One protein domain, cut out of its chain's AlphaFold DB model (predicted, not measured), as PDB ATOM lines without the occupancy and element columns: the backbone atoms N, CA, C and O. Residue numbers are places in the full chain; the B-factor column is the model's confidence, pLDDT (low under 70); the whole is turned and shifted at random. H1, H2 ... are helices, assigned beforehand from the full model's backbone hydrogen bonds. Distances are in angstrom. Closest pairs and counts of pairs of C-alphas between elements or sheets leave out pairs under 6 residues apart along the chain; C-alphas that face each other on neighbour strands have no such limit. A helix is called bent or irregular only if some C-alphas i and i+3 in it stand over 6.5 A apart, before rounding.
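What this domain is: This is residues 71 to 117 of the 117 residues of an uncharacterized protein of Curvibacter putative symbiont of Hydra magnipapillata (UniProt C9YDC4). The model is a hook: one long helix, H2, makes the shaft and turns sharply near residue 89, and the chain before it folds back so that the short helix H1 packs beside the shaft at residues 95 to 99. Beyond that contact the shaft runs on alone, and residues 108 to 114 stick out. The printed part has 47 residues with two named helices, H1 then H2 along the chain, and no named strand; the class is all helix. It is only just extended, close to loose, with a radius of gyration of the C-alphas of 14.5 A, and its outline is a rod of 43 by 18 by 12 A.

How they stand to each other: H2, residues 82 to 112, is the longest helix and has a kink of 118 degrees near residue 89. It is irregular, with C-alphas 86 and 89 standing 9.2 A apart. H1, residues 71 to 75, touches H2, which meets it with residues 95 to 99 alone; the closest C-alphas are those of Val 71 and Met 99, 6.6 A apart. In H1 every O i to N i+4 pair is within hydrogen-bond range, and in H2 20 of 27 are.

Where its parts are: H2 measures 36.8 A from C-alpha 82 at (39.811, -24.526, -10.592) to C-alpha 112 at (43.210, 1.691, -36.248). H1 begins with C-alpha 71 at (45.669, -10.540, -14.611) and measures 5.9 A from first to last C-alpha.

The domain as a whole: The two C-alphas farthest apart are those of Lys 80 and Arg 117, 43.7 A. The printed part has no cut and ends at the chain's last residue, Arg 117. The link from H1 to H2, 6 residues, is short, and residues 76 to 82 stand free. Mean pLDDT of the printed part is 75.6; it is under 70 at residues 78 to 87, residue 89 and residues 115 to 117.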
ATOM      1  N   VAL A  71      45.400  -9.114 -14.372       84.00
ATOM      2  CA  VAL A  71      45.669 -10.540 -14.611       84.00
ATOM      3  C   VAL A  71      46.871 -10.998 -13.781       84.00
ATOM      4  O   VAL A  71      46.764 -11.976 -13.052       84.00
ATOM      5  N   ALA A  72      47.980 -10.260 -13.784       83.69
ATOM      6  CA  ALA A  72      49.138 -10.569 -12.945       83.69
ATOM      7  C   ALA A  72      48.792 -10.562 -11.447       83.69
ATOM      8  O   ALA A  72      49.261 -11.423 -10.709       83.69
ATOM      9  N   SER A  73      47.953  -9.626 -10.998       83.50
ATOM     10  CA  SER A  73      47.519  -9.542  -9.602       83.50
ATOM     11  C   SER A  73      46.628 -10.716  -9.204       83.50
ATOM     12  O   SER A  73      46.810 -11.249  -8.120       83.50
ATOM     13  N   VAL A  74      45.672 -11.120 -10.046       79.25
ATOM     14  CA  VAL A  74      44.749 -12.230  -9.751       79.25
ATOM     15  C   VAL A  74      45.482 -13.570  -9.804       79.25
ATOM     16  O   VAL A  74      45.354 -14.378  -8.889       79.25
ATOM     17  N   TYR A  75      46.290 -13.788 -10.842       74.88
ATOM     18  CA  TYR A  75      46.999 -15.048 -11.070       74.88
ATOM     19  C   TYR A  75      48.304 -15.164 -10.260       74.88
ATOM     20  O   TYR A  75      48.839 -16.259 -10.116       74.88
ATOM     21  N   GLY A  76      48.820 -14.056  -9.718       71.25
ATOM     22  CA  GLY A  76      49.947 -14.035  -8.780       71.25
ATOM     23  C   GLY A  76      49.552 -14.322  -7.327       71.25
ATOM     24  O   GLY A  76      50.426 -14.519  -6.483       71.25
ATOM     25  N   MET A  77      48.253 -14.355  -7.013       77.19
ATOM     26  CA  MET A  77      47.773 -14.808  -5.708       77.19
ATOM     27  C   MET A  77      47.867 -16.336  -5.623       77.19
ATOM     28  O   MET A  77      47.485 -17.036  -6.554       77.19
ATOM     29  N   ASN A  78      48.295 -16.866  -4.471       64.75
ATOM     30  CA  ASN A  78      48.357 -18.310  -4.182       64.75
ATOM     31  C   ASN A  78      46.958 -18.953  -4.000       64.75
ATOM     32  O   ASN A  78      46.756 -19.800  -3.129       64.75
ATOM     33  N   LEU A  79      45.964 -18.520  -4.776       61.47
ATOM     34  CA  LEU A  79      44.623 -19.086  -4.822       61.47
ATOM     35  C   LEU A  79      44.595 -20.169  -5.900       61.47
ATOM     36  O   LEU A  79      44.892 -19.921  -7.066       61.47
ATOM     37  N   LYS A  80      44.228 -21.390  -5.505       62.88
ATOM     38  CA  LYS A  80      43.971 -22.486  -6.441       62.88
ATOM     39  C   LYS A  80      42.668 -22.207  -7.175       62.88
ATOM     40  O   LYS A  80      41.590 -22.533  -6.684       62.88
ATOM     41  N   PHE A  81      42.763 -21.557  -8.329       67.38
ATOM     42  CA  PHE A  81      41.611 -21.403  -9.203       67.38
ATOM     43  C   PHE A  81      41.368 -22.724  -9.948       67.38
ATOM     44  O   PHE A  81      42.290 -23.227 -10.599       67.38
ATOM     45  N   PRO A  82      40.140 -23.271  -9.910       60.78
ATOM     46  CA  PRO A  82      39.811 -24.526 -10.592       60.78
ATOM     47  C   PRO A  82      40.030 -24.444 -12.115       60.78
ATOM     48  O   PRO A  82      40.321 -25.448 -12.759       60.78
ATOM     49  N   GLU A  83      39.973 -23.237 -12.684       62.16
ATOM     50  CA  GLU A  83      40.239 -22.947 -14.099       62.16
ATOM     51  C   GLU A  83      41.727 -23.112 -14.479       62.16
ATOM     52  O   GLU A  83      42.026 -23.579 -15.577       62.16
ATOM     53  N   LEU A  84      42.671 -22.799 -13.575       60.84
ATOM     54  CA  LEU A  84      44.109 -23.043 -13.792       60.84
ATOM     55  C   LEU A  84      44.489 -24.508 -13.570       60.84
ATOM     56  O   LEU A  84      45.353 -25.023 -14.281       60.84
ATOM     57  N   GLU A  85      43.868 -25.176 -12.595       63.12
ATOM     58  CA  GLU A  85      44.129 -26.596 -12.321       63.12
ATOM     59  C   GLU A  85      43.691 -27.484 -13.498       63.12
ATOM     60  O   GLU A  85      44.390 -28.446 -13.819       63.12
ATOM     61  N   PHE A  86      42.616 -27.119 -14.211       62.50
ATOM     62  CA  PHE A  86      42.163 -27.824 -15.420       62.50
ATOM     63  C   PHE A  86      43.150 -27.706 -16.600       62.50
ATOM     64  O   PHE A  86      43.250 -28.610 -17.427       62.50
ATOM     65  N   LEU A  87      43.914 -26.608 -16.666       61.91
ATOM     66  CA  LEU A  87      44.947 -26.356 -17.682       61.91
ATOM     67  C   LEU A  87      46.303 -27.007 -17.348       61.91
ATOM     68  O   LEU A  87      47.173 -27.098 -18.222       61.91
ATOM     69  N   GLY A  88      46.514 -27.467 -16.111       71.06
ATOM     70  CA  GLY A  88      47.756 -28.114 -15.682       71.06
ATOM     71  C   GLY A  88      49.005 -27.282 -16.017       71.06
ATOM     72  O   GLY A  88      49.108 -26.110 -15.650       71.06
ATOM     73  N   GLY A  89      49.956 -27.869 -16.755       68.75
ATOM     74  CA  GLY A  89      51.200 -27.208 -17.188       68.75
ATOM     75  C   GLY A  89      51.031 -26.094 -18.234       68.75
ATOM     76  O   GLY A  89      51.970 -25.335 -18.468       68.75
ATOM     77  N   TRP A  90      49.846 -25.954 -18.842       71.00
ATOM     78  CA  TRP A  90      49.542 -24.888 -19.809       71.00
ATOM     79  C   TRP A  90      49.009 -23.605 -19.161       71.00
ATOM     80  O   TRP A  90      48.839 -22.592 -19.839       71.00
ATOM     81  N   SER A  91      48.790 -23.611 -17.848       70.69
ATOM     82  CA  SER A  91      48.289 -22.458 -17.096       70.69
ATOM     83  C   SER A  91      49.199 -21.224 -17.201       70.69
ATOM     84  O   SER A  91      48.715 -20.112 -17.423       70.69
ATOM     85  N   TYR A  92      50.520 -21.412 -17.130       74.44
ATOM     86  CA  TYR A  92      51.507 -20.337 -17.272       74.44
ATOM     87  C   TYR A  92      51.522 -19.711 -18.681       74.44
ATOM     88  O   TYR A  92      51.295 -18.501 -18.786       74.44
ATOM     89  N   PRO A  93      51.705 -20.473 -19.784       81.56
ATOM     90  CA  PRO A  93      51.672 -19.894 -21.126       81.56
ATOM     91  C   PRO A  93      50.302 -19.308 -21.493       81.56
ATOM     92  O   PRO A  93      50.259 -18.288 -22.177       81.56
ATOM     93  N   TYR A  94      49.194 -19.882 -21.008       82.50
ATOM     94  CA  TYR A  94      47.854 -19.321 -21.209       82.50
ATOM     95  C   TYR A  94      47.698 -17.950 -20.537       82.50
ATOM     96  O   TYR A  94      47.260 -16.995 -21.177       82.50
ATOM     97  N   THR A  95      48.128 -17.820 -19.279       80.88
ATOM     98  CA  THR A  95      48.070 -16.547 -18.538       80.88
ATOM     99  C   THR A  95      48.916 -15.473 -19.222       80.88
ATOM    100  O   THR A  95      48.457 -14.347 -19.417       80.88
ATOM    101  N   VAL A  96      50.124 -15.829 -19.667       82.25
ATOM    102  CA  VAL A  96      51.012 -14.916 -20.404       82.25
ATOM    103  C   VAL A  96      50.406 -14.518 -21.754       82.25
ATOM    104  O   VAL A  96      50.421 -13.338 -22.107       82.25
ATOM    105  N   ALA A  97      49.821 -15.461 -22.497       86.81
ATOM    106  CA  ALA A  97      49.134 -15.163 -23.752       86.81
ATOM    107  C   ALA A  97      47.941 -14.218 -23.534       86.81
ATOM    108  O   ALA A  97      47.747 -13.282 -24.313       86.81
ATOM    109  N   LEU A  98      47.188 -14.403 -22.447       84.19
ATOM    110  CA  LEU A  98      46.070 -13.540 -22.074       84.19
ATOM    111  C   LEU A  98      46.561 -12.123 -21.731       84.19
ATOM    112  O   LEU A  98      46.030 -11.154 -22.276       84.19
ATOM    113  N   MET A  99      47.640 -11.987 -20.951       85.81
ATOM    114  CA  MET A  99      48.281 -10.693 -20.666       85.81
ATOM    115  C   MET A  99      48.737  -9.978 -21.946       85.81
ATOM    116  O   MET A  99      48.435  -8.799 -22.138       85.81
ATOM    117  N   ILE A 100      49.419 -10.689 -22.848       86.88
ATOM    118  CA  ILE A 100      49.899 -10.126 -24.119       86.88
ATOM    119  C   ILE A 100      48.717  -9.715 -25.005       86.88
ATOM    120  O   ILE A 100      48.701  -8.600 -25.531       86.88
ATOM    121  N   SER A 101      47.700 -10.570 -25.132       88.06
ATOM    122  CA  SER A 101      46.502 -10.265 -25.921       88.06
ATOM    123  C   SER A 101      45.788  -9.020 -25.395       88.06
ATOM    124  O   SER A 101      45.371  -8.166 -26.177       88.06
ATOM    125  N   SER A 102      45.740  -8.850 -24.075       85.06
ATOM    126  CA  SER A 102      45.065  -7.719 -23.460       85.06
ATOM    127  C   SER A 102      45.826  -6.401 -23.584       85.06
ATOM    128  O   SER A 102      45.195  -5.352 -23.497       85.06
ATOM    129  N   ALA A 103      47.141  -6.428 -23.810       84.25
ATOM    130  CA  ALA A 103      47.909  -5.240 -24.179       84.25
ATOM    131  C   ALA A 103      47.793  -4.936 -25.686       84.25
ATOM    132  O   ALA A 103      47.695  -3.774 -26.088       84.25
ATOM    133  N   LEU A 104      47.760  -5.976 -26.527       86.62
ATOM    134  CA  LEU A 104      47.699  -5.848 -27.986       86.62
ATOM    135  C   LEU A 104      46.328  -5.395 -28.502       86.62
ATOM    136  O   LEU A 104      46.275  -4.593 -29.435       86.62
ATOM    137  N   VAL A 105      45.224  -5.862 -27.910       86.56
ATOM    138  CA  VAL A 105      43.857  -5.520 -28.350       86.56
ATOM    139  C   VAL A 105      43.579  -4.010 -28.258       86.56
ATOM    140  O   VAL A 105      43.181  -3.427 -29.274       86.56
ATOM    141  N   PRO A 106      43.833  -3.326 -27.122       84.31
ATOM    142  CA  PRO A 106      43.694  -1.877 -27.040       84.31
ATOM    143  C   PRO A 106      44.649  -1.162 -27.989       84.31
ATOM    144  O   PRO A 106      44.241  -0.241 -28.692       84.31
ATOM    145  N   MET A 107      45.908  -1.604 -28.057       83.25
ATOM    146  CA  MET A 107      46.929  -0.967 -28.887       83.25
ATOM    147  C   MET A 107      46.547  -0.998 -30.375       83.25
ATOM    148  O   MET A 107      46.609   0.029 -31.054       83.25
ATOM    149  N   TRP A 108      46.054  -2.138 -30.866       85.31
ATOM    150  CA  TRP A 108      45.543  -2.280 -32.229       85.31
ATOM    151  C   TRP A 108      44.294  -1.427 -32.472       85.31
ATOM    152  O   TRP A 108      44.200  -0.742 -33.493       85.31
ATOM    153  N   TYR A 109      43.356  -1.408 -31.522       84.56
ATOM    154  CA  TYR A 109      42.150  -0.584 -31.606       84.56
ATOM    155  C   TYR A 109      42.477   0.918 -31.693       84.56
ATOM    156  O   TYR A 109      41.955   1.615 -32.570       84.56
ATOM    157  N   PHE A 110      43.384   1.420 -30.848       83.75
ATOM    158  CA  PHE A 110      43.816   2.822 -30.861       83.75
ATOM    159  C   PHE A 110      44.621   3.183 -32.113       83.75
ATOM    160  O   PHE A 110      44.449   4.283 -32.651       83.75
ATOM    161  N   TYR A 111      45.440   2.256 -32.620       79.00
ATOM    162  CA  TYR A 111      46.159   2.433 -33.881       79.00
ATOM    163  C   TYR A 111      45.189   2.568 -35.061       79.00
ATOM    164  O   TYR A 111      45.282   3.518 -35.841       79.00
ATOM    165  N   LYS A 112      44.190   1.680 -35.152       80.19
ATOM    166  CA  LYS A 112      43.210   1.691 -36.248       80.19
ATOM    167  C   LYS A 112      42.301   2.923 -36.221       80.19
ATOM    168  O   LYS A 112      41.869   3.386 -37.273       80.19
ATOM    169  N   ARG A 113      42.025   3.474 -35.036       78.12
ATOM    170  CA  ARG A 113      41.247   4.714 -34.889       78.12
ATOM    171  C   ARG A 113      42.052   5.992 -35.136       78.12
ATOM    172  O   ARG A 113      41.465   7.069 -35.091       78.12
ATOM    173  N   GLY A 114      43.359   5.902 -35.396       70.06
ATOM    174  CA  GLY A 114      44.203   7.070 -35.664       70.06
ATOM    175  C   GLY A 114      44.459   7.947 -34.436       70.06
ATOM    176  O   GLY A 114      44.820   9.108 -34.578       70.06
ATOM    177  N   TRP A 115      44.269   7.416 -33.223       67.75
ATOM    178  CA  TRP A 115      44.442   8.177 -31.976       67.75
ATOM    179  C   TRP A 115      45.914   8.420 -31.613       67.75
ATOM    180  O   TRP A 115      46.193   9.294 -30.797       67.75
ATOM    181  N   LEU A 116      46.827   7.658 -32.223       61.56
ATOM    182  CA  LEU A 116      48.281   7.710 -32.033       61.56
ATOM    183  C   LEU A 116      49.020   8.543 -33.106       61.56
ATOM    184  O   LEU A 116      50.247   8.496 -33.149       61.56
ATOM    185  N   ARG A 117      48.302   9.268 -33.978       56.22
ATOM    186  CA  ARG A 117      48.888  10.277 -34.879       56.22
ATOM    187  C   ARG A 117      48.857  11.662 -34.240       56.22
ATOM    188  O   ARG A 117      47.847  11.978 -33.571       56.22
TER     189      ARG A 117